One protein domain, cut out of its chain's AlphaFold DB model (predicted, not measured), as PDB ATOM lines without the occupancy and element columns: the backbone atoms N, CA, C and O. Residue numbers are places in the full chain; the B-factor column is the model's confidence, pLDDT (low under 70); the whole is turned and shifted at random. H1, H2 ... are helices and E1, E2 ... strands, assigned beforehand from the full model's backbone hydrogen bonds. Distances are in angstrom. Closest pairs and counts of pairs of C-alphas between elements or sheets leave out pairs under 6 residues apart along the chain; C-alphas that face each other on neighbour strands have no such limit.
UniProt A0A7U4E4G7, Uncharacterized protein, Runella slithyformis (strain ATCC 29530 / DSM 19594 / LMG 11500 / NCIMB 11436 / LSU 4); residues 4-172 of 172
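This is residues 4 to 172 of the 172 residues of an uncharacterized protein of Runella slithyformis (strain ATCC 29530 / DSM 19594 / LMG 11500 / NCIMB 11436 / LSU 4) (UniProt A0A7U4E4G7). What shape do these coordinates make? A closed barrel of eight strands, E1 to E8, forms the body, and the long helix H1 meets it with residues 25 to 33, while residues 4 to 18 of H1 stick out as a free arm. Helix H3 packs on the outside of the barrel with residues 118 to 130, most of all at E5 and E4, and the four-residue H2 is near H3. What is it built of, and how large is it? The printed part has 169 residues with three named helices and eight named strands, in the order H1 E1 H2 E2 E3 E4 E5 H3 E6 E7 E8; the class is mixed, helices and strands. Round the ring run E1 E2 E3 E4 E5 E6 E7 E8 and back to E1, each neighbour pair antiparallel. The whole is only just compact, close to loose, with a radius of gyration of the C-alphas of 18.1 A, and elongated, spanning 65 by 38 by 35 A.

Where does the printed part begin? H1, residues 4 to 33, runs 44.4 A from C-alpha 4 at (-53.993, -25.008, 75.693) to C-alpha 33 at (-15.155, -7.357, 88.143). Which elements come next? E1, residues 35 to 43, is 22.4 A long and bends by 61 degrees at residue 40. H2 is residues 50 to 53, E2 residues 59 to 63 and E3 residues 81 to 86. E4, residues 89 to 98, is the longest strand at 27.9 A, and E5 is residues 103 to 109. What remains after E5? H3, residues 117 to 130, is 19.5 A long. E6, residues 132 to 139, spans 21.6 A and E7, residues 142 to 149, 22.0 A. E8, residues 166 to 171, ends with C-alpha 171 at (-5.959, -4.837, 89.017).

How does H1 stand to the barrel? H1 is on the barrel, outside it, at a height over the sheet of 16.3 A, and its closest C-alphas to E4 are those of Val 26 and Tyr 97, 6.6 A apart. On the local plane it stands at 65 degrees to E5, across the strands. How do the strands join? E1 has E2 on one side, with N 37 and O 61 at 2.8 A, and E8 on the other side, with N 40 and O 168 at 2.8 A. E2 E3 E4 E5 form a meander, each strand the antiparallel neighbour of the one before, and so do E6 E7 E8; in the hairpin E4 and E5, N 94 and O 107 are 2.8 A apart. Between E5 and E6, N 134 and O 104 are within hydrogen-bond range at 2.7 A. Where are H2 and H3? H3 is on the barrel, outside it, at a height over the sheet of 8.1 A; its closest C-alphas to E5 are those of Ser 127 and Leu 108, 5.9 A apart. H2 is not on the barrel and is close to H3 but not clearly touching, the C-alphas of Leu 52 and Ser 125 being 6.9 A apart; H1 is apart from both. Are the helix backbones complete? Every O i to N i+4 pair is within hydrogen-bond range in H1 and 8 of 10 in H3, while H2 is too short for such a pair.

How far does it reach? The two C-alphas farthest apart are those of Arg 4 and Glu 50, at 65.5 A. Without residues 4 to 18, the body of 154 residues spans 46 by 32 by 29 A. Which links are long? The links E2 to E3, with 17 residues, and E7 to E8, with 16, are long, and the printed part has no cut. Where is confidence low? The mean pLDDT of the printed part is 84.0, and 37 residues are under 70: 4 to 19, 71 to 78 and 151 to 163.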
ATOM      1  N   ARG A   4     -54.175 -25.975  74.596       61.03
ATOM      2  CA  ARG A   4     -53.993 -25.008  75.693       61.03
ATOM      3  C   ARG A   4     -52.966 -25.459  76.738       61.03
ATOM      4  O   ARG A   4     -52.237 -24.629  77.254       61.03
ATOM      5  N   LEU A   5     -52.882 -26.759  77.028       59.03
ATOM      6  CA  LEU A   5     -51.933 -27.309  78.005       59.03
ATOM      7  C   LEU A   5     -50.499 -27.289  77.451       59.03
ATOM      8  O   LEU A   5     -49.566 -26.922  78.156       59.03
ATOM      9  N   LEU A   6     -50.342 -27.625  76.166       61.41
ATOM     10  CA  LEU A   6     -49.077 -27.540  75.428       61.41
ATOM     11  C   LEU A   6     -48.545 -26.103  75.374       61.41
ATOM     12  O   LEU A   6     -47.368 -25.877  75.641       61.41
ATOM     13  N   PHE A   7     -49.419 -25.136  75.086       65.25
ATOM     14  CA  PHE A   7     -49.042 -23.725  75.035       65.25
ATOM     15  C   PHE A   7     -48.571 -23.212  76.404       65.25
ATOM     16  O   PHE A   7     -47.523 -22.578  76.495       65.25
ATOM     17  N   SER A   8     -49.274 -23.567  77.486       64.50
ATOM     18  CA  SER A   8     -48.863 -23.209  78.849       64.50
ATOM     19  C   SER A   8     -47.516 -23.822  79.248       64.50
ATOM     20  O   SER A   8     -46.716 -23.146  79.886       64.50
ATOM     21  N   ILE A   9     -47.234 -25.070  78.855       66.44
ATOM     22  CA  ILE A   9     -45.955 -25.745  79.147       66.44
ATOM     23  C   ILE A   9     -44.795 -25.093  78.381       66.44
ATOM     24  O   ILE A   9     -43.728 -24.886  78.955       66.44
ATOM     25  N   ILE A  10     -45.003 -24.723  77.115       67.56
ATOM     26  CA  ILE A  10     -43.987 -24.040  76.298       67.56
ATOM     27  C   ILE A  10     -43.677 -22.651  76.872       67.56
ATOM     28  O   ILE A  10     -42.509 -22.305  77.025       67.56
ATOM     29  N   VAL A  11     -44.700 -21.881  77.259       61.47
ATOM     30  CA  VAL A  11     -44.510 -20.576  77.916       61.47
ATOM     31  C   VAL A  11     -43.754 -20.729  79.240       61.47
ATOM     32  O   VAL A  11     -42.839 -19.956  79.507       61.47
ATOM     33  N   LEU A  12     -44.071 -21.754  80.042       59.62
ATOM     34  CA  LEU A  12     -43.372 -22.024  81.301       59.62
ATOM     35  C   LEU A  12     -41.884 -22.349  81.070       59.62
ATOM     36  O   LEU A  12     -41.020 -21.789  81.740       59.62
ATOM     37  N   LEU A  13     -41.578 -23.215  80.098       59.69
ATOM     38  CA  LEU A  13     -40.204 -23.599  79.748       59.69
ATOM     39  C   LEU A  13     -39.378 -22.412  79.228       59.69
ATOM     40  O   LEU A  13     -38.213 -22.281  79.601       59.69
ATOM     41  N   LEU A  14     -39.988 -21.522  78.438       57.72
ATOM     42  CA  LEU A  14     -39.349 -20.290  77.958       57.72
ATOM     43  C   LEU A  14     -39.036 -19.305  79.098       57.72
ATOM     44  O   LEU A  14     -38.013 -18.620  79.061       57.72
ATOM     45  N   MET A  15     -39.874 -19.246  80.139       55.84
ATOM     46  CA  MET A  15     -39.598 -18.397  81.305       55.84
ATOM     47  C   MET A  15     -38.432 -18.930  82.153       55.84
ATOM     48  O   MET A  15     -37.615 -18.141  82.635       55.84
ATOM     49  N   PHE A  16     -38.302 -20.253  82.297       56.66
ATOM     50  CA  PHE A  16     -37.192 -20.858  83.044       56.66
ATOM     51  C   PHE A  16     -35.843 -20.754  82.322       56.66
ATOM     52  O   PHE A  16     -34.815 -20.583  82.983       56.66
ATOM     53  N   SER A  17     -35.816 -20.825  80.986       58.41
ATOM     54  CA  SER A  17     -34.570 -20.650  80.227       58.41
ATOM     55  C   SER A  17     -34.044 -19.216  80.322       58.41
ATOM     56  O   SER A  17     -32.854 -19.020  80.562       58.41
ATOM     57  N   CYS A  18     -34.932 -18.221  80.237       58.06
ATOM     58  CA  CYS A  18     -34.560 -16.806  80.283       58.06
ATOM     59  C   CYS A  18     -33.972 -16.395  81.650       58.06
ATOM     60  O   CYS A  18     -32.933 -15.735  81.711       58.06
ATOM     61  N   GLN A  19     -34.555 -16.871  82.760       61.69
ATOM     62  CA  GLN A  19     -34.012 -16.623  84.107       61.69
ATOM     63  C   GLN A  19     -32.616 -17.236  84.307       61.69
ATOM     64  O   GLN A  19     -31.760 -16.646  84.962       61.69
ATOM     65  N   ASN A  20     -32.358 -18.412  83.734       73.94
ATOM     66  CA  ASN A  20     -31.065 -19.079  83.871       73.94
ATOM     67  C   ASN A  20     -29.952 -18.349  83.097       73.94
ATOM     68  O   ASN A  20     -28.825 -18.240  83.582       73.94
ATOM     69  N   GLU A  21     -30.260 -17.809  81.915       78.94
ATOM     70  CA  GLU A  21     -29.306 -17.029  81.116       78.94
ATOM     71  C   GLU A  21     -28.973 -15.682  81.757       78.94
ATOM     72  O   GLU A  21     -27.795 -15.333  81.858       78.94
ATOM     73  N   GLN A  22     -29.980 -14.964  82.266       83.19
ATOM     74  CA  GLN A  22     -29.760 -13.738  83.029       83.19
ATOM     75  C   GLN A  22     -28.839 -13.991  84.225       83.19
ATOM     76  O   GLN A  22     -27.863 -13.265  84.406       83.19
ATOM     77  N   ASN A  23     -29.107 -15.033  85.017       83.75
ATOM     78  CA  ASN A  23     -28.306 -15.328  86.204       83.75
ATOM     79  C   ASN A  23     -26.841 -15.601  85.865       83.75
ATOM     80  O   ASN A  23     -25.949 -15.072  86.526       83.75
ATOM     81  N   LYS A  24     -26.592 -16.396  84.820       87.38
ATOM     82  CA  LYS A  24     -25.234 -16.687  84.349       87.38
ATOM     83  C   LYS A  24     -24.528 -15.440  83.835       87.38
ATOM     84  O   LYS A  24     -23.356 -15.248  84.133       87.38
ATOM     85  N   PHE A  25     -25.238 -14.597  83.089       90.12
ATOM     86  CA  PHE A  25     -24.684 -13.354  82.568       90.12
ATOM     87  C   PHE A  25     -24.284 -12.405  83.701       90.12
ATOM     88  O   PHE A  25     -23.156 -11.929  83.732       90.12
ATOM     89  N   VAL A  26     -25.182 -12.166  84.662       90.12
ATOM     90  CA  VAL A  26     -24.891 -11.284  85.801       90.12
ATOM     91  C   VAL A  26     -23.742 -11.835  86.648       90.12
ATOM     92  O   VAL A  26     -22.858 -11.078  87.043       90.12
ATOM     93  N   GLN A  27     -23.716 -13.149  86.889       91.31
ATOM     94  CA  GLN A  27     -22.604 -13.781  87.596       91.31
ATOM     95  C   GLN A  27     -21.273 -13.564  86.864       91.31
ATOM     96  O   GLN A  27     -20.299 -13.184  87.502       91.31
ATOM     97  N   ALA A  28     -21.238 -13.725  85.537       93.31
ATOM     98  CA  ALA A  28     -20.028 -13.503  84.746       93.31
ATOM     99  C   ALA A  28     -19.521 -12.054  84.841       93.31
ATOM    100  O   ALA A  28     -18.313 -11.829  84.901       93.31
ATOM    101  N   GLU A  29     -20.423 -11.072  84.905       94.31
ATOM    102  CA  GLU A  29     -20.050  -9.668  85.104       94.31
ATOM    103  C   GLU A  29     -19.428  -9.441  86.492       94.31
ATOM    104  O   GLU A  29     -18.396  -8.772  86.599       94.31
ATOM    105  N   PHE A  30     -19.984 -10.040  87.552       93.44
ATOM    106  CA  PHE A  30     -19.366  -9.997  88.884       93.44
ATOM    107  C   PHE A  30     -18.011 -10.700  88.924       93.44
ATOM    108  O   PHE A  30     -17.057 -10.125  89.447       93.44
ATOM    109  N   ASP A  31     -17.902 -11.895  88.342       94.31
ATOM    110  CA  ASP A  31     -16.655 -12.666  88.293       94.31
ATOM    111  C   ASP A  31     -15.563 -11.892  87.545       94.31
ATOM    112  O   ASP A  31     -14.402 -11.858  87.959       94.31
ATOM    113  N   LYS A  32     -15.939 -11.201  86.461       95.06
ATOM    114  CA  LYS A  32     -15.037 -10.328  85.709       95.06
ATOM    115  C   LYS A  32     -14.564  -9.145  86.547       95.06
ATOM    116  O   LYS A  32     -13.395  -8.776  86.451       95.06
ATOM    117  N   ALA A  33     -15.449  -8.539  87.338       95.12
ATOM    118  CA  ALA A  33     -15.155  -7.357  88.143       95.12
ATOM    119  C   ALA A  33     -14.438  -7.664  89.466       95.12
ATOM    120  O   ALA A  33     -13.737  -6.793  89.983       95.12
ATOM    121  N   GLN A  34     -14.570  -8.882  89.993       95.69
ATOM    122  CA  GLN A  34     -13.975  -9.305  91.257       95.69
ATOM    123  C   GLN A  34     -12.467  -9.005  91.320       95.69
ATOM    124  O   GLN A  34     -11.718  -9.247  90.369       95.69
ATOM    125  N   GLY A  35     -12.021  -8.519  92.479       96.69
ATOM    126  CA  GLY A  35     -10.609  -8.318  92.790       96.69
ATOM    127  C   GLY A  35     -10.300  -6.956  93.398       96.69
ATOM    128  O   GLY A  35     -11.186  -6.129  93.629       96.69
ATOM    129  N   SER A  36      -9.011  -6.752  93.657       98.25
ATOM    130  CA  SER A  36      -8.457  -5.502  94.168       98.25
ATOM    131  C   SER A  36      -8.036  -4.603  93.015       98.25
ATOM    132  O   SER A  36      -7.278  -5.013  92.134       98.25
ATOM    133  N   TRP A  37      -8.489  -3.358  93.043       98.56
ATOM    134  CA  TRP A  37      -8.267  -2.371  91.997       98.56
ATOM    135  C   TRP A  37      -7.662  -1.101  92.578       98.56
ATOM    136  O   TRP A  37      -8.018  -0.671  93.673       98.56
ATOM    137  N   THR A  38      -6.750  -0.478  91.841       98.50
ATOM    138  CA  THR A  38      -6.190   0.842  92.165       98.50
ATOM    139  C   THR A  38      -6.609   1.832  91.097       98.50
ATOM    140  O   THR A  38      -6.416   1.565  89.915       98.50
ATOM    141  N   ILE A  39      -7.211   2.951  91.498       98.25
ATOM    142  CA  ILE A  39      -7.650   3.997  90.575       98.25
ATOM    143  C   ILE A  39      -6.431   4.813  90.146       98.25
ATOM    144  O   ILE A  39      -5.758   5.421  90.972       98.25
ATOM    145  N   GLU A  40      -6.188   4.847  88.839       97.75
ATOM    146  CA  GLU A  40      -5.071   5.567  88.219       97.75
ATOM    147  C   GLU A  40      -5.450   7.006  87.866       97.75
ATOM    148  O   GLU A  40      -4.638   7.926  87.932       97.75
ATOM    149  N   LYS A  41      -6.700   7.208  87.436       96.44
ATOM    150  CA  LYS A  41      -7.183   8.500  86.951       96.44
ATOM    151  C   LYS A  41      -8.674   8.637  87.187       96.44
ATOM    152  O   LYS A  41      -9.426   7.700  86.929       96.44
ATOM    153  N   VAL A  42      -9.089   9.837  87.578       96.75
ATOM    154  CA  VAL A  42     -10.485  10.280  87.601       96.75
ATOM    155  C   VAL A  42     -10.608  11.507  86.703       96.75
ATOM    156  O   VAL A  42      -9.829  12.452  86.806       96.75
ATOM    157  N   THR A  43     -11.577  11.486  85.798       95.06
ATOM    158  CA  THR A  43     -11.955  12.608  84.939       95.06
ATOM    159  C   THR A  43     -13.320  13.095  85.399       95.06
ATOM    160  O   THR A  43     -14.270  12.316  85.428       95.06
ATOM    161  N   LEU A  44     -13.401  14.369  85.779       92.62
ATOM    162  CA  LEU A  44     -14.635  15.038  86.191       92.62
ATOM    163  C   LEU A  44     -15.074  16.043  85.119       92.62
ATOM    164  O   LEU A  44     -14.222  16.565  84.392       92.62
ATOM    165  N   PRO A  45     -16.374  16.379  85.037       89.94
ATOM    166  CA  PRO A  45     -16.832  17.407  84.116       89.94
ATOM    167  C   PRO A  45     -16.260  18.781  84.486       89.94
ATOM    168  O   PRO A  45     -15.977  19.068  85.650       89.94
ATOM    169  N   ALA A  46     -16.142  19.674  83.500       87.69
ATOM    170  CA  ALA A  46     -15.615  21.027  83.709       87.69
ATOM    171  C   ALA A  46     -16.396  21.823  84.772       87.69
ATOM    172  O   ALA A  46     -15.808  22.638  85.484       87.69
ATOM    173  N   THR A  47     -17.693  21.533  84.898       86.56
ATOM    174  CA  THR A  47     -18.641  22.104  85.864       86.56
ATOM    175  C   THR A  47     -18.425  21.631  87.303       86.56
ATOM    176  O   THR A  47     -19.018  22.207  88.213       86.56
ATOM    177  N   ALA A  48     -17.605  20.601  87.535       87.94
ATOM    178  CA  ALA A  48     -17.281  20.153  88.882       87.94
ATOM    179  C   ALA A  48     -16.461  21.226  89.634       87.94
ATOM    180  O   ALA A  48     -15.546  21.817  89.045       87.94
ATOM    181  N   PRO A  49     -16.740  21.463  90.931       88.25
ATOM    182  CA  PRO A  49     -15.937  22.329  91.784       88.25
ATOM    183  C   PRO A  49     -14.466  21.916  91.809       88.25
ATOM    184  O   PRO A  49     -14.142  20.726  91.801       88.25
ATOM    185  N   GLU A  50     -13.574  22.901  91.916       89.00
ATOM    186  CA  GLU A  50     -12.129  22.650  91.962       89.00
ATOM    187  C   GLU A  50     -11.740  21.759  93.147       89.00
ATOM    188  O   GLU A  50     -10.901  20.874  93.013       89.00
ATOM    189  N   SER A  51     -12.439  21.909  94.277       89.38
ATOM    190  CA  SER A  51     -12.257  21.067  95.460       89.38
ATOM    191  C   SER A  51     -12.443  19.574  95.178       89.38
ATOM    192  O   SER A  51     -11.740  18.777  95.789       89.38
ATOM    193  N   LEU A  52     -13.331  19.187  94.253       88.31
ATOM    194  CA  LEU A  52     -13.521  17.787  93.851       88.31
ATOM    195  C   LEU A  52     -12.497  17.335  92.809       88.31
ATOM    196  O   LEU A  52     -12.048  16.190  92.863       88.31
ATOM    197  N   LYS A  53     -12.088  18.221  91.892       88.50
ATOM    198  CA  LYS A  53     -11.085  17.912  90.853       88.50
ATOM    199  C   LYS A  53      -9.737  17.511  91.440       88.50
ATOM    200  O   LYS A  53      -9.083  16.629  90.892       88.50
ATOM    201  N   VAL A  54      -9.358  18.102  92.572       89.94
ATOM    202  CA  VAL A  54      -8.107  17.782  93.284       89.94
ATOM    203  C   VAL A  54      -8.305  16.847  94.483       89.94
ATOM    204  O   VAL A  54      -7.355  16.582  95.221       89.94
ATOM    205  N   TYR A  55      -9.528  16.356  94.717       92.56
ATOM    206  CA  TYR A  55      -9.850  15.585  95.917       92.56
ATOM    207  C   TYR A  55      -9.195  14.199  95.928       92.56
ATOM    208  O   TYR A  55      -8.626  13.797  96.943       92.56
ATOM    209  N   VAL A  56      -9.291  13.450  94.824       93.75
ATOM    210  CA  VAL A  56      -8.823  12.056  94.754       93.75
ATOM    211  C   VAL A  56      -7.313  12.036  94.517       93.75
ATOM    212  O   VAL A  56      -6.860  12.112  93.378       93.75
ATOM    213  N   ARG A  57      -6.527  11.936  95.595       94.38
ATOM    214  CA  ARG A  57      -5.057  11.806  95.522       94.38
ATOM    215  C   ARG A  57      -4.619  10.350  95.441       94.38
ATOM    216  O   ARG A  57      -3.653  10.030  94.761       94.38
ATOM    217  N   SER A  58      -5.339   9.481  96.138       96.19
ATOM    218  CA  SER A  58      -5.227   8.031  96.032       96.19
ATOM    219  C   SER A  58      -6.605   7.418  96.215       96.19
ATOM    220  O   SER A  58      -7.392   7.889  97.043       96.19
ATOM    221  N   ALA A  59      -6.905   6.375  95.447       97.75
ATOM    222  CA  ALA A  59      -8.069   5.548  95.702       97.75
ATOM    223  C   ALA A  59      -7.838   4.107  95.242       97.75
ATOM    224  O   ALA A  59      -7.177   3.851  94.232       97.75
ATOM    225  N   ALA A  60      -8.391   3.168  95.994       98.31
ATOM    226  CA  ALA A  60      -8.367   1.747  95.699       98.31
ATOM    227  C   ALA A  60      -9.670   1.120  96.185       98.31
ATOM    228  O   ALA A  60     -10.320   1.639  97.090       98.31
ATOM    229  N   PHE A  61     -10.066   0.010  95.585       98.06
ATOM    230  CA  PHE A  61     -11.279  -0.678  95.994       98.06
ATOM    231  C   PHE A  61     -11.165  -2.182  95.802       98.06
ATOM    232  O   PHE A  61     -10.458  -2.666  94.916       98.06
ATOM    233  N   LEU A  62     -11.884  -2.912  96.641       97.62
ATOM    234  CA  LEU A  62     -12.058  -4.350  96.558       97.62
ATOM    235  C   LEU A  62     -13.500  -4.633  96.150       97.62
ATOM    236  O   LEU A  62     -14.430  -4.278  96.869       97.62
ATOM    237  N   LEU A  63     -13.680  -5.318  95.023       95.56
ATOM    238  CA  LEU A  63     -14.941  -5.980  94.704       95.56
ATOM    239  C   LEU A  63     -14.825  -7.431  95.165       95.56
ATOM    240  O   LEU A  63     -14.110  -8.227  94.548       95.56
ATOM    241  N   SER A  64     -15.477  -7.756  96.280       93.62
ATOM    242  CA  SER A  64     -15.445  -9.103  96.853       93.62
ATOM    243  C   SER A  64     -16.086 -10.130  95.918       93.62
ATOM    244  O   SER A  64     -16.829  -9.804  94.989       93.62
ATOM    245  N   GLN A  65     -15.838 -11.410  96.187       89.06
ATOM    246  CA  GLN A  65     -16.606 -12.459  95.532       89.06
ATOM    247  C   GLN A  65     -18.096 -12.269  95.841       89.06
ATOM    248  O   GLN A  65     -18.488 -12.159  97.003       89.06
ATOM    249  N   CYS A  66     -18.920 -12.243  94.796       87.44
ATOM    250  CA  CYS A  66     -20.356 -12.073  94.928       87.44
ATOM    251  C   CYS A  66     -21.090 -13.165  94.159       87.44
ATOM    252  O   CYS A  66     -20.813 -13.398  92.984       87.44
ATOM    253  N   LYS A  67     -22.018 -13.852  94.829       83.25
ATOM    254  CA  LYS A  67     -22.830 -14.908  94.225       83.25
ATOM    255  C   LYS A  67     -24.208 -14.349  93.902       83.25
ATOM    256  O   LYS A  67     -25.009 -14.120  94.807       83.25
ATOM    257  N   TYR A  68     -24.479 -14.152  92.622       79.69
ATOM    258  CA  TYR A  68     -25.758 -13.651  92.156       79.69
ATOM    259  C   TYR A  68     -26.874 -14.676  92.379       79.69
ATOM    260  O   TYR A  68     -26.764 -15.849  92.005       79.69
ATOM    261  N   ASN A  69     -27.985 -14.212  92.945       73.94
ATOM    262  CA  ASN A  69     -29.223 -14.970  93.059       73.94
ATOM    263  C   ASN A  69     -30.401 -14.042  92.758       73.94
ATOM    264  O   ASN A  69     -30.681 -13.140  93.535       73.94
ATOM    265  N   ALA A  70     -31.142 -14.280  91.674       72.81
ATOM    266  CA  ALA A  70     -32.257 -13.415  91.268       72.81
ATOM    267  C   ALA A  70     -33.304 -13.158  92.373       72.81
ATOM    268  O   ALA A  70     -33.947 -12.112  92.362       72.81
ATOM    269  N   LYS A  71     -33.465 -14.078  93.336       69.38
ATOM    270  CA  LYS A  71     -34.367 -13.888  94.487       69.38
ATOM    271  C   LYS A  71     -33.847 -12.857  95.493       69.38
ATOM    272  O   LYS A  71     -34.647 -12.130  96.070       69.38
ATOM    273  N   ASP A  72     -32.530 -12.790  95.662       64.56
ATOM    274  CA  ASP A  72     -31.846 -11.910  96.618       64.56
ATOM    275  C   ASP A  72     -31.421 -10.578  95.975       64.56
ATOM    276  O   ASP A  72     -30.919  -9.694  96.661       64.56
ATOM    277  N   PHE A  73     -31.610 -10.440  94.658       64.50
ATOM    278  CA  PHE A  73     -31.198  -9.299  93.829       64.50
ATOM    279  C   PHE A  73     -32.397  -8.618  93.145       64.50
ATOM    280  O   PHE A  73     -32.238  -7.906  92.149       64.50
ATOM    281  N   ALA A  74     -33.612  -8.820  93.669       58.09
ATOM    282  CA  ALA A  74     -34.739  -7.957  93.336       58.09
ATOM    283  C   ALA A  74     -34.326  -6.493  93.571       58.09
ATOM    284  O   ALA A  74     -33.575  -6.208  94.504       58.09
ATOM    285  N   GLN A  75     -34.756  -5.572  92.699       52.91
ATOM    286  CA  GLN A  75     -34.322  -4.169  92.731       52.91
ATOM    287  C   GLN A  75     -34.285  -3.634  94.179       52.91
ATOM    288  O   GLN A  75     -35.326  -3.530  94.823       52.91
ATOM    289  N   ASN A  76     -33.083  -3.290  94.665       49.47
ATOM    290  CA  ASN A  76     -32.777  -2.697  95.980       49.47
ATOM    291  C   ASN A  76     -32.531  -3.625  97.201       49.47
ATOM    292  O   ASN A  76     -32.417  -3.101  98.309       49.47
ATOM    293  N   SER A  77     -32.380  -4.948  97.071       49.66
ATOM    294  CA  SER A  77     -31.907  -5.793  98.195       49.66
ATOM    295  C   SER A  77     -30.371  -5.842  98.257       49.66
ATOM    296  O   SER A  77     -29.719  -6.096  97.249       49.66
ATOM    297  N   GLY A  78     -29.783  -5.526  99.422       55.09
ATOM    298  CA  GLY A  78     -28.351  -5.235  99.627       55.09
ATOM    299  C   GLY A  78     -27.392  -6.267  99.027       55.09
ATOM    300  O   GLY A  78     -27.408  -7.434  99.402       55.09
ATOM    301  N   THR A  79     -26.581  -5.823  98.065       73.12
ATOM    302  CA  THR A  79     -26.440  -6.625  96.843       73.12
ATOM    303  C   THR A  79     -25.057  -7.234  96.618       73.12
ATOM    304  O   THR A  79     -24.971  -8.391  96.253       73.12
ATOM    305  N   CYS A  80     -23.971  -6.558  96.956       87.31
ATOM    306  CA  CYS A  80     -22.641  -7.137  97.150       87.31
ATOM    307  C   CYS A  80     -21.859  -6.143  98.016       87.31
ATOM    308  O   CYS A  80     -22.149  -4.944  97.986       87.31
ATOM    309  N   GLY A  81     -20.889  -6.620  98.796       88.94
ATOM    310  CA  GLY A  81     -20.081  -5.780  99.681       88.94
ATOM    311  C   GLY A  81     -18.607  -5.797  99.303       88.94
ATOM    312  O   GLY A  81     -18.069  -6.827  98.901       88.94
ATOM    313  N   GLY A  82     -17.950  -4.662  99.460       93.94
ATOM    314  CA  GLY A  82     -16.527  -4.485  99.240       93.94
ATOM    315  C   GLY A  82     -15.987  -3.319 100.054       93.94
ATOM    316  O   GLY A  82     -16.736  -2.636 100.759       93.94
ATOM    317  N   ASP A  83     -14.693  -3.076  99.902       95.69
ATOM    318  CA  ASP A  83     -14.000  -1.981 100.569       95.69
ATOM    319  C   ASP A  83     -13.640  -0.906  99.549       95.69
ATOM    320  O   ASP A  83     -13.315  -1.202  98.397       95.69
ATOM    321  N   PHE A  84     -13.687   0.351  99.975       97.31
ATOM    322  CA  PHE A  84     -13.250   1.491  99.182       97.31
ATOM    323  C   PHE A  84     -12.340   2.362 100.029       97.31
ATOM    324  O   PHE A  84     -12.769   2.944 101.021       97.31
ATOM    325  N   GLU A  85     -11.081   2.470  99.638       97.12
ATOM    326  CA  GLU A  85     -10.131   3.374 100.259       97.12
ATOM    327  C   GLU A  85      -9.974   4.620  99.391       97.12
ATOM    328  O   GLU A  85      -9.734   4.528  98.187       97.12
ATOM    329  N   VAL A  86     -10.065   5.798 100.004       96.94
ATOM    330  CA  VAL A  86      -9.776   7.074  99.348       96.94
ATOM    331  C   VAL A  86      -9.011   7.980 100.289       96.94
ATOM    332  O   VAL A  86      -9.434   8.225 101.417       96.94
ATOM    333  N   ASN A  87      -7.865   8.486  99.836       95.69
ATOM    334  CA  ASN A  87      -6.992   9.346 100.636       95.69
ATOM    335  C   ASN A  87      -6.660   8.754 102.030       95.69
ATOM    336  O   ASN A  87      -6.584   9.495 103.013       95.69
ATOM    337  N   GLY A  88      -6.513   7.426 102.125       94.31
ATOM    338  CA  GLY A  88      -6.262   6.697 103.375       94.31
ATOM    339  C   GLY A  88      -7.484   6.514 104.286       94.31
ATOM    340  O   GLY A  88      -7.334   6.045 105.410       94.31
ATOM    341  N   GLN A  89      -8.683   6.911 103.850       95.69
ATOM    342  CA  GLN A  89      -9.938   6.691 104.573       95.69
ATOM    343  C   GLN A  89     -10.684   5.502 103.974       95.69
ATOM    344  O   GLN A  89     -10.891   5.455 102.763       95.69
ATOM    345  N   ILE A  90     -11.114   4.573 104.827       95.06
ATOM    346  CA  ILE A  90     -11.834   3.364 104.416       95.06
ATOM    347  C   ILE A  90     -13.343   3.592 104.541       95.06
ATOM    348  O   ILE A  90     -13.852   3.969 105.601       95.06
ATOM    349  N   LEU A  91     -14.042   3.328 103.445       95.25
ATOM    350  CA  LEU A  91     -15.488   3.339 103.287       95.25
ATOM    351  C   LEU A  91     -15.952   1.943 102.854       95.25
ATOM    352  O   LEU A  91     -15.190   1.163 102.282       95.25
ATOM    353  N   ARG A  92     -17.226   1.643 103.081       94.44
ATOM    354  CA  ARG A  92     -17.867   0.451 102.525       94.44
ATOM    355  C   ARG A  92     -18.327   0.744 101.103       94.44
ATOM    356  O   ARG A  92     -18.996   1.751 100.879       94.44
ATOM    357  N   LEU A  93     -18.043  -0.164 100.176       94.12
ATOM    358  CA  LEU A  93     -18.618  -0.174  98.834       94.12
ATOM    359  C   LEU A  93     -19.747  -1.198  98.776       94.12
ATOM    360  O   LEU A  93     -19.541  -2.383  99.026       94.12
ATOM    361  N   ASN A  94     -20.942  -0.746  98.424       91.62
ATOM    362  CA  ASN A  94     -22.043  -1.618  98.049       91.62
ATOM    363  C   ASN A  94     -22.212  -1.559  96.536       91.62
ATOM    364  O   ASN A  94     -22.199  -0.469  95.959       91.62
ATOM    365  N   TYR A  95     -22.375  -2.712  95.894       90.62
ATOM    366  CA  TYR A  95     -22.542  -2.763  94.445       90.62
ATOM    367  C   TYR A  95     -23.549  -3.818  93.991       90.62
ATOM    368  O   TYR A  95     -23.742  -4.832  94.651       90.62
ATOM    369  N   ASN A  96     -24.178  -3.564  92.847       89.31
ATOM    370  CA  ASN A  96     -25.090  -4.466  92.146       89.31
ATOM    371  C   ASN A  96     -24.844  -4.385  90.633       89.31
ATOM    372  O   ASN A  96     -24.265  -3.411  90.154       89.31
ATOM    373  N   TYR A  97     -25.346  -5.355  89.876       88.94
ATOM    374  CA  TYR A  97     -25.457  -5.305  88.428       88.94
ATOM    375  C   TYR A  97     -26.928  -5.239  87.990       88.94
ATOM    376  O   TYR A  97     -27.719  -6.157  88.215       88.94
ATOM    377  N   LEU A  98     -27.297  -4.151  87.319       87.25
ATOM    378  CA  LEU A  98     -28.635  -3.912  86.784       87.25
ATOM    379  C   LEU A  98     -28.759  -4.563  85.400       87.25
ATOM    380  O   LEU A  98     -28.415  -3.946  84.391       87.25
ATOM    381  N   TYR A  99     -29.258  -5.802  85.341       85.56
ATOM    382  CA  TYR A  99     -29.291  -6.594  84.102       85.56
ATOM    383  C   TYR A  99     -30.007  -5.916  82.925       85.56
ATOM    384  O   TYR A  99     -29.518  -6.012  81.800       85.56
ATOM    385  N   ASP A 100     -31.117  -5.217  83.169       85.50
ATOM    386  CA  ASP A 100     -31.895  -4.559  82.107       85.50
ATOM    387  C   ASP A 100     -31.150  -3.369  81.497       85.50
ATOM    388  O   ASP A 100     -31.275  -3.089  80.308       85.50
ATOM    389  N   LYS A 101     -30.350  -2.674  82.316       87.12
ATOM    390  CA  LYS A 101     -29.571  -1.501  81.901       87.12
ATOM    391  C   LYS A 101     -28.142  -1.853  81.477       87.12
ATOM    392  O   LYS A 101     -27.501  -1.028  80.839       87.12
ATOM    393  N   LYS A 102     -27.651  -3.046  81.834       90.38
ATOM    394  CA  LYS A 102     -26.245  -3.474  81.692       90.38
ATOM    395  C   LYS A 102     -25.261  -2.544  82.414       90.38
ATOM    396  O   LYS A 102     -24.217  -2.194  81.876       90.38
ATOM    397  N   LEU A 103     -25.612  -2.120  83.629       92.31
ATOM    398  CA  LEU A 103     -24.821  -1.171  84.422       92.31
ATOM    399  C   LEU A 103     -24.508  -1.734  85.804       92.31
ATOM    400  O   LEU A 103     -25.367  -2.349  86.435       92.31
ATOM    401  N   PHE A 104     -23.320  -1.431  86.316       92.19
ATOM    402  CA  PHE A 104     -23.018  -1.592  87.731       92.19
ATOM    403  C   PHE A 104     -23.572  -0.411  88.519       92.19
ATOM    404  O   PHE A 104     -23.258   0.731  88.218       92.19
ATOM    405  N   GLN A 105     -24.359  -0.663  89.553       91.06
ATOM    406  CA  GLN A 105     -24.763   0.369  90.502       91.06
ATOM    407  C   GLN A 105     -23.826   0.324  91.702       91.06
ATOM    408  O   GLN A 105     -23.694  -0.732  92.315       91.06
ATOM    409  N   TRP A 106     -23.180   1.439  92.029       92.38
ATOM    410  CA  TRP A 106     -22.267   1.587  93.162       92.38
ATOM    411  C   TRP A 106     -22.821   2.600  94.162       92.38
ATOM    412  O   TRP A 106     -23.370   3.637  93.780       92.38
ATOM    413  N   SER A 107     -22.652   2.305  95.448       90.88
ATOM    414  CA  SER A 107     -22.977   3.205  96.550       90.88
ATOM    415  C   SER A 107     -21.975   3.031  97.682       90.88
ATOM    416  O   SER A 107     -21.777   1.927  98.198       90.88
ATOM    417  N   LEU A 108     -21.362   4.136  98.085       92.25
ATOM    418  CA  LEU A 108     -20.507   4.194  99.254       92.25
ATOM    419  C   LEU A 108     -21.344   4.324 100.529       92.25
ATOM    420  O   LEU A 108     -22.436   4.892 100.538       92.25
ATOM    421  N   ALA A 109     -20.813   3.805 101.627       91.12
ATOM    422  CA  ALA A 109     -21.375   3.965 102.958       91.12
ATOM    423  C   ALA A 109     -20.257   4.097 103.992       91.12
ATOM    424  O   ALA A 109     -19.140   3.612 103.804       91.12
ATOM    425  N   ILE A 110     -20.568   4.744 105.111       90.12
ATOM    426  CA  ILE A 110     -19.662   4.809 106.257       90.12
ATOM    427  C   ILE A 110     -19.780   3.497 107.037       90.12
ATOM    428  O   ILE A 110     -20.880   2.983 107.249       90.12
ATOM    429  N   ILE A 111     -18.639   2.948 107.447       87.00
ATOM    430  CA  ILE A 111     -18.583   1.835 108.392       87.00
ATOM    431  C   ILE A 111     -18.686   2.444 109.788       87.00
ATOM    432  O   ILE A 111     -17.890   3.304 110.154       87.00
ATOM    433  N   GLU A 112     -19.663   2.017 110.580       84.25
ATOM    434  CA  GLU A 112     -19.994   2.736 111.812       84.25
ATOM    435  C   GLU A 112     -18.867   2.705 112.853       84.25
ATOM    436  O   GLU A 112     -18.665   3.667 113.591       84.25
ATOM    437  N   GLN A 113     -18.044   1.657 112.826       84.12
ATOM    438  CA  GLN A 113     -16.835   1.526 113.638       84.12
ATOM    439  C   GLN A 113     -15.718   2.508 113.242       84.12
ATOM    440  O   GLN A 113     -14.834   2.775 114.053       84.12
ATOM    441  N   THR A 114     -15.733   3.049 112.020       82.50
ATOM    442  CA  THR A 114     -14.730   4.008 111.519       82.50
ATOM    443  C   THR A 114     -15.271   5.435 111.455       82.50
ATOM    444  O   THR A 114     -14.621   6.329 110.903       82.50
ATOM    445  N   ARG A 115     -16.461   5.688 112.015       89.62
ATOM    446  CA  ARG A 115     -17.129   6.987 111.941       89.62
ATOM    447  C   ARG A 115     -16.348   8.058 112.703       89.62
ATOM    448  O   ARG A 115     -16.308   8.098 113.927       89.62
ATOM    449  N   THR A 116     -15.761   8.975 111.947       92.62
ATOM    450  CA  THR A 116     -15.032  10.152 112.418       92.62
ATOM    451  C   THR A 116     -15.384  11.329 111.505       92.62
ATOM    452  O   THR A 116     -15.872  11.113 110.392       92.62
ATOM    453  N   PRO A 117     -15.122  12.587 111.898       92.62
ATOM    454  CA  PRO A 117     -15.283  13.716 110.981       92.62
ATOM    455  C   PRO A 117     -14.498  13.539 109.670       92.62
ATOM    456  O   PRO A 117     -14.974  13.933 108.608       92.62
ATOM    457  N   ALA A 118     -13.325  12.897 109.725       90.38
ATOM    458  CA  ALA A 118     -12.510  12.619 108.546       90.38
ATOM    459  C   ALA A 118     -13.189  11.624 107.587       90.38
ATOM    460  O   ALA A 118     -13.266  11.904 106.390       90.38
ATOM    461  N   THR A 119     -13.735  10.512 108.092       91.62
ATOM    462  CA  THR A 119     -14.442   9.522 107.256       91.62
ATOM    463  C   THR A 119     -15.788  10.037 106.755       91.62
ATOM    464  O   THR A 119     -16.153   9.746 105.618       91.62
ATOM    465  N   ILE A 120     -16.490  10.874 107.529       92.06
ATOM    466  CA  ILE A 120     -17.706  11.571 107.074       92.06
ATOM    467  C   ILE A 120     -17.384  12.497 105.900       92.06
ATOM    468  O   ILE A 120     -18.030  12.415 104.857       92.06
ATOM    469  N   ASN A 121     -16.361  13.343 106.034       90.94
ATOM    470  CA  ASN A 121     -15.949  14.235 104.950       90.94
ATOM    471  C   ASN A 121     -15.464  13.453 103.728       90.94
ATOM    472  O   ASN A 121     -15.735  13.847 102.592       90.94
ATOM    473  N   ALA A 122     -14.772  12.332 103.949       92.50
ATOM    474  CA  ALA A 122     -14.355  11.470 102.859       92.50
ATOM    475  C   ALA A 122     -15.549  10.867 102.118       92.50
ATOM    476  O   ALA A 122     -15.590  10.924 100.893       92.50
ATOM    477  N   TYR A 123     -16.548  10.377 102.850       92.50
ATOM    478  CA  TYR A 123     -17.796   9.887 102.279       92.50
ATOM    479  C   TYR A 123     -18.522  10.960 101.458       92.50
ATOM    480  O   TYR A 123     -18.892  10.690 100.318       92.50
ATOM    481  N   LEU A 124     -18.684  12.178 101.985       90.56
ATOM    482  CA  LEU A 124     -19.386  13.262 101.283       90.56
ATOM    483  C   LEU A 124     -18.726  13.607  99.940       90.56
ATOM    484  O   LEU A 124     -19.409  13.760  98.933       90.56
ATOM    485  N   SER A 125     -17.397  13.694  99.892       91.50
ATOM    486  CA  SER A 125     -16.687  13.999  98.642       91.50
ATOM    487  C   SER A 125     -16.610  12.797  97.700       91.50
ATOM    488  O   SER A 125     -16.803  12.940  96.494       91.50
ATOM    489  N   ALA A 126     -16.333  11.601  98.227       93.38
ATOM    490  CA  ALA A 126     -16.175  10.400  97.415       93.38
ATOM    491  C   ALA A 126     -17.507   9.932  96.819       93.38
ATOM    492  O   ALA A 126     -17.543   9.566  95.648       93.38
ATOM    493  N   SER A 127     -18.608   9.998  97.572       91.75
ATOM    494  CA  SER A 127     -19.937   9.610  97.078       91.75
ATOM    495  C   SER A 127     -20.401  10.493  95.915       91.75
ATOM    496  O   SER A 127     -20.995   9.988  94.965       91.75
ATOM    497  N   GLN A 128     -20.046  11.781  95.897       88.88
ATOM    498  CA  GLN A 128     -20.321  12.665  94.754       88.88
ATOM    499  C   GLN A 128     -19.619  12.222  93.458       88.88
ATOM    500  O   GLN A 128     -20.107  12.516  92.359       88.88
ATOM    501  N   ILE A 129     -18.490  11.517  93.572       91.94
ATOM    502  CA  ILE A 129     -17.688  11.033  92.442       91.94
ATOM    503  C   ILE A 129     -18.089   9.604  92.061       91.94
ATOM    504  O   ILE A 129     -18.330   9.340  90.884       91.94
ATOM    505  N   PHE A 130     -18.163   8.702  93.042       93.50
ATOM    506  CA  PHE A 130     -18.203   7.250  92.840       93.50
ATOM    507  C   PHE A 130     -19.594   6.620  92.988       93.50
ATOM    508  O   PHE A 130     -19.813   5.537  92.443       93.50
ATOM    509  N   ASP A 131     -20.557   7.279  93.642       91.56
ATOM    510  CA  ASP A 131     -21.927   6.761  93.664       91.56
ATOM    511  C   ASP A 131     -22.581   6.928  92.292       91.56
ATOM    512  O   ASP A 131     -22.459   7.970  91.631       91.56
ATOM    513  N   GLY A 132     -23.343   5.913  91.892       89.62
ATOM    514  CA  GLY A 132     -24.179   5.957  90.701       89.62
ATOM    515  C   GLY A 132     -24.158   4.667  89.898       89.62
ATOM    516  O   GLY A 132     -23.713   3.620  90.359       89.62
ATOM    517  N   ASN A 133     -24.667   4.764  88.677       91.31
ATOM    518  CA  ASN A 133     -24.673   3.694  87.697       91.31
ATOM    519  C   ASN A 133     -23.499   3.873  86.737       91.31
ATOM    520  O   ASN A 133     -23.312   4.951  86.164       91.31
ATOM    521  N   TRP A 134     -22.758   2.798  86.529       94.56
ATOM    522  CA  TRP A 134     -21.501   2.750  85.814       94.56
ATOM    523  C   TRP A 134     -21.586   1.754  84.671       94.56
ATOM    524  O   TRP A 134     -21.927   0.586  84.860       94.56
ATOM    525  N   GLU A 135     -21.223   2.217  83.487       96.19
ATOM    526  CA  GLU A 135     -20.803   1.339  82.408       96.19
ATOM    527  C   GLU A 135     -19.344   0.968  82.679       96.19
ATOM    528  O   GLU A 135     -18.481   1.848  82.736       96.19
ATOM    529  N   ILE A 136     -19.075  -0.317  82.913       97.19
ATOM    530  CA  ILE A 136     -17.743  -0.811  83.267       97.19
ATOM    531  C   ILE A 136     -17.239  -1.734  82.164       97.19
ATOM    532  O   ILE A 136     -17.825  -2.777  81.884       97.19
ATOM    533  N   VAL A 137     -16.098  -1.375  81.583       97.44
ATOM    534  CA  VAL A 137     -15.369  -2.205  80.628       97.44
ATOM    535  C   VAL A 137     -14.075  -2.659  81.280       97.44
ATOM    536  O   VAL A 137     -13.240  -1.850  81.679       97.44
ATOM    537  N   ILE A 138     -13.912  -3.975  81.377       97.06
ATOM    538  CA  ILE A 138     -12.691  -4.612  81.864       97.06
ATOM    539  C   ILE A 138     -12.041  -5.370  80.712       97.06
ATOM    540  O   ILE A 138     -12.699  -6.204  80.078       97.06
ATOM    541  N   THR A 139     -10.761  -5.096  80.488       94.69
ATOM    542  CA  THR A 139      -9.898  -5.799  79.537       94.69
ATOM    543  C   THR A 139      -8.590  -6.104  80.253       94.69
ATOM    544  O   THR A 139      -7.917  -5.188  80.731       94.69
ATOM    545  N   ASP A 140      -8.251  -7.388  80.367       93.12
ATOM    546  CA  ASP A 140      -7.129  -7.882  81.171       93.12
ATOM    547  C   ASP A 140      -7.166  -7.325  82.609       93.12
ATOM    548  O   ASP A 140      -8.163  -7.459  83.319       93.12
ATOM    549  N   ASN A 141      -6.091  -6.655  83.028       96.19
ATOM    550  CA  ASN A 141      -5.946  -6.035  84.342       96.19
ATOM    551  C   ASN A 141      -6.366  -4.560  84.363       96.19
ATOM    552  O   ASN A 141      -5.994  -3.845  85.291       96.19
ATOM    553  N   LYS A 142      -7.100  -4.069  83.357       97.94
ATOM    554  CA  LYS A 142      -7.541  -2.669  83.278       97.94
ATOM    555  C   LYS A 142      -9.057  -2.561  83.297       97.94
ATOM    556  O   LYS A 142      -9.749  -3.240  82.545       97.94
ATOM    557  N   MET A 143      -9.555  -1.645  84.118       98.25
ATOM    558  CA  MET A 143     -10.951  -1.240  84.188       98.25
ATOM    559  C   MET A 143     -11.080   0.199  83.696       98.25
ATOM    560  O   MET A 143     -10.326   1.072  84.121       98.25
ATOM    561  N   THR A 144     -12.057   0.451  82.833       98.31
ATOM    562  CA  THR A 144     -12.560   1.794  82.527       98.31
ATOM    563  C   THR A 144     -14.021   1.842  82.934       98.31
ATOM    564  O   THR A 144     -14.802   0.992  82.511       98.31
ATOM    565  N   ALA A 145     -14.385   2.818  83.753       97.88
ATOM    566  CA  ALA A 145     -15.737   2.979  84.256       97.88
ATOM    567  C   ALA A 145     -16.248   4.379  83.929       97.88
ATOM    568  O   ALA A 145     -15.607   5.373  84.273       97.88
ATOM    569  N   LYS A 146     -17.409   4.452  83.281       96.62
ATOM    570  CA  LYS A 146     -18.082   5.697  82.904       96.62
ATOM    571  C   LYS A 146     -19.407   5.812  83.646       96.62
ATOM    572  O   LYS A 146     -20.248   4.921  83.552       96.62
ATOM    573  N   ARG A 147     -19.619   6.918  84.360       93.12
ATOM    574  CA  ARG A 147     -20.878   7.158  85.070       93.12
ATOM    575  C   ARG A 147     -21.963   7.553  84.077       93.12
ATOM    576  O   ARG A 147     -21.826   8.550  83.370       93.12
ATOM    577  N   VAL A 148     -23.051   6.793  84.064       88.38
ATOM    578  CA  VAL A 148     -24.207   6.998  83.177       88.38
ATOM    579  C   VAL A 148     -25.343   7.732  83.897       88.38
ATOM    580  O   VAL A 148     -26.131   8.433  83.269       88.38
ATOM    581  N   GLY A 149     -25.418   7.632  85.224       80.56
ATOM    582  CA  GLY A 149     -26.431   8.331  86.014       80.56
ATOM    583  C   GLY A 149     -26.290   8.071  87.505       80.56
ATOM    584  O   GLY A 149     -25.399   7.342  87.933       80.56
ATOM    585  N   VAL A 150     -27.178   8.662  88.297       71.44
ATOM    586  CA  VAL A 150     -27.247   8.456  89.745       71.44
ATOM    587  C   VAL A 150     -28.686   8.086  90.085       71.44
ATOM    588  O   VAL A 150     -29.530   8.961  90.244       71.44
ATOM    589  N   ASP A 151     -28.970   6.789  90.189       63.72
ATOM    590  CA  ASP A 151     -30.237   6.307  90.744       63.72
ATOM    591  C   ASP A 151     -30.056   6.207  92.269       63.72
ATOM    592  O   ASP A 151     -29.816   5.124  92.800       63.72
ATOM    593  N   LYS A 152     -30.067   7.340  92.986       55.59
ATOM    594  CA  LYS A 152     -30.078   7.333  94.462       55.59
ATOM    595  C   LYS A 152     -31.538   7.263  94.940       55.59
ATOM    596  O   LYS A 152     -32.272   8.221  94.711       55.59
ATOM    597  N   PRO A 153     -31.973   6.207  95.657       44.50
ATOM    598  CA  PRO A 153     -33.237   6.242  96.392       44.50
ATOM    599  C   PRO A 153     -33.161   7.069  97.689       44.50
ATOM    600  O   PRO A 153     -34.187   7.285  98.324       44.50
ATOM    601  N   TYR A 154     -31.982   7.551  98.105       43.06
ATOM    602  CA  TYR A 154     -31.831   8.274  99.369       43.06
ATOM    603  C   TYR A 154     -30.668   9.276  99.317       43.06
ATOM    604  O   TYR A 154     -29.513   8.869  99.294       43.06
ATOM    605  N   GLN A 155     -30.980  10.577  99.246       47.00
ATOM    606  CA  GLN A 155     -30.485  11.666 100.112       47.00
ATOM    607  C   GLN A 155     -30.954  13.036  99.555       47.00
ATOM    608  O   GLN A 155     -30.800  13.290  98.363       47.00
ATOM    609  N   PRO A 156     -31.517  13.938 100.385       38.91
ATOM    610  CA  PRO A 156     -32.226  15.134  99.919       38.91
ATOM    611  C   PRO A 156     -31.358  16.377  99.625       38.91
ATOM    612  O   PRO A 156     -31.924  17.459  99.496       38.91
ATOM    613  N   GLN A 157     -30.021  16.289  99.536       43.84
ATOM    614  CA  GLN A 157     -29.184  17.510  99.495       43.84
ATOM    615  C   GLN A 157     -28.031  17.591  98.481       43.84
ATOM    616  O   GLN A 157     -27.351  18.613  98.464       43.84
ATOM    617  N   GLU A 158     -27.799  16.625  97.592       51.28
ATOM    618  CA  GLU A 158     -26.625  16.709  96.705       51.28
ATOM    619  C   GLU A 158     -26.939  17.157  95.275       51.28
ATOM    620  O   GLU A 158     -27.745  16.566  94.554       51.28
ATOM    621  N   THR A 159     -26.217  18.191  94.842       52.75
ATOM    622  CA  THR A 159     -26.088  18.603  93.446       52.75
ATOM    623  C   THR A 159     -25.515  17.441  92.637       52.75
ATOM    624  O   THR A 159     -24.311  17.191  92.649       52.75
ATOM    625  N   VAL A 160     -26.359  16.718  91.900       55.88
ATOM    626  CA  VAL A 160     -25.879  15.754  90.903       55.88
ATOM    627  C   VAL A 160     -25.191  16.550  89.796       55.88
ATOM    628  O   VAL A 160     -25.855  17.205  88.988       55.88
ATOM    629  N   TYR A 161     -23.855  16.542  89.767       62.84
ATOM    630  CA  TYR A 161     -23.110  17.238  88.718       62.84
ATOM    631  C   TYR A 161     -23.474  16.645  87.361       62.84
ATOM    632  O   TYR A 161     -23.216  15.472  87.078       62.84
ATOM    633  N   LYS A 162     -24.082  17.481  86.519       59.88
ATOM    634  CA  LYS A 162     -24.364  17.151  85.126       59.88
ATOM    635  C   LYS A 162     -23.042  17.121  84.367       59.88
ATOM    636  O   LYS A 162     -22.347  18.135  84.296       59.88
ATOM    637  N   GLY A 163     -22.714  15.962  83.810       67.38
ATOM    638  CA  GLY A 163     -21.529  15.762  82.989       67.38
ATOM    639  C   GLY A 163     -20.888  14.395  83.195       67.38
ATOM    640  O   GLY A 163     -21.258  13.637  84.091       67.38
ATOM    641  N   GLU A 164     -19.945  14.079  82.316       83.50
ATOM    642  CA  GLU A 164     -19.286  12.778  82.255       83.50
ATOM    643  C   GLU A 164     -18.249  12.636  83.378       83.50
ATOM    644  O   GLU A 164     -17.318  13.435  83.472       83.50
ATOM    645  N   ILE A 165     -18.422  11.620  84.229       92.38
ATOM    646  CA  ILE A 165     -17.386  11.161  85.159       92.38
ATOM    647  C   ILE A 165     -16.845   9.836  84.643       92.38
ATOM    648  O   ILE A 165     -17.619   8.913  84.390       92.38
ATOM    649  N   ILE A 166     -15.525   9.738  84.512       95.81
ATOM    650  CA  ILE A 166     -14.833   8.507  84.124       95.81
ATOM    651  C   ILE A 166     -13.710   8.241  85.110       95.81
ATOM    652  O   ILE A 166     -12.974   9.163  85.455       95.81
ATOM    653  N   PHE A 167     -13.508   6.987  85.496       97.31
ATOM    654  CA  PHE A 167     -12.249   6.575  86.103       97.31
ATOM    655  C   PHE A 167     -11.643   5.366  85.395       97.31
ATOM    656  O   PHE A 167     -12.340   4.564  84.769       97.31
ATOM    657  N   THR A 168     -10.325   5.247  85.502       98.19
ATOM    658  CA  THR A 168      -9.580   4.059  85.079       98.19
ATOM    659  C   THR A 168      -8.878   3.445  86.274       98.19
ATOM    660  O   THR A 168      -8.335   4.180  87.102       98.19
ATOM    661  N   ALA A 169      -8.855   2.118  86.353       98.44
ATOM    662  CA  ALA A 169      -8.208   1.391  87.434       98.44
ATOM    663  C   ALA A 169      -7.414   0.181  86.930       98.44
ATOM    664  O   ALA A 169      -7.756  -0.410  85.903       98.44
ATOM    665  N   THR A 170      -6.381  -0.200  87.678       98.38
ATOM    666  CA  THR A 170      -5.544  -1.376  87.413       98.38
ATOM    667  C   THR A 170      -5.763  -2.430  88.493       98.38
ATOM    668  O   THR A 170      -5.834  -2.097  89.679       98.38
ATOM    669  N   ARG A 171      -5.874  -3.699  88.096       97.38
ATOM    670  CA  ARG A 171      -5.959  -4.837  89.017       97.38
ATOM    671  C   ARG A 171      -4.597  -5.091  89.670       97.38
ATOM    672  O   ARG A 171      -3.582  -5.083  88.972       97.38
ATOM    673  N   LYS A 172      -4.599  -5.306  90.985       89.94
ATOM    674  CA  LYS A 172      -3.428  -5.720  91.771       89.94
ATOM    675  C   LYS A 172      -3.359  -7.232  91.928       89.94
ATOM    676  O   LYS A 172      -4.441  -7.851  92.048       89.94
TER     677      LYS A 172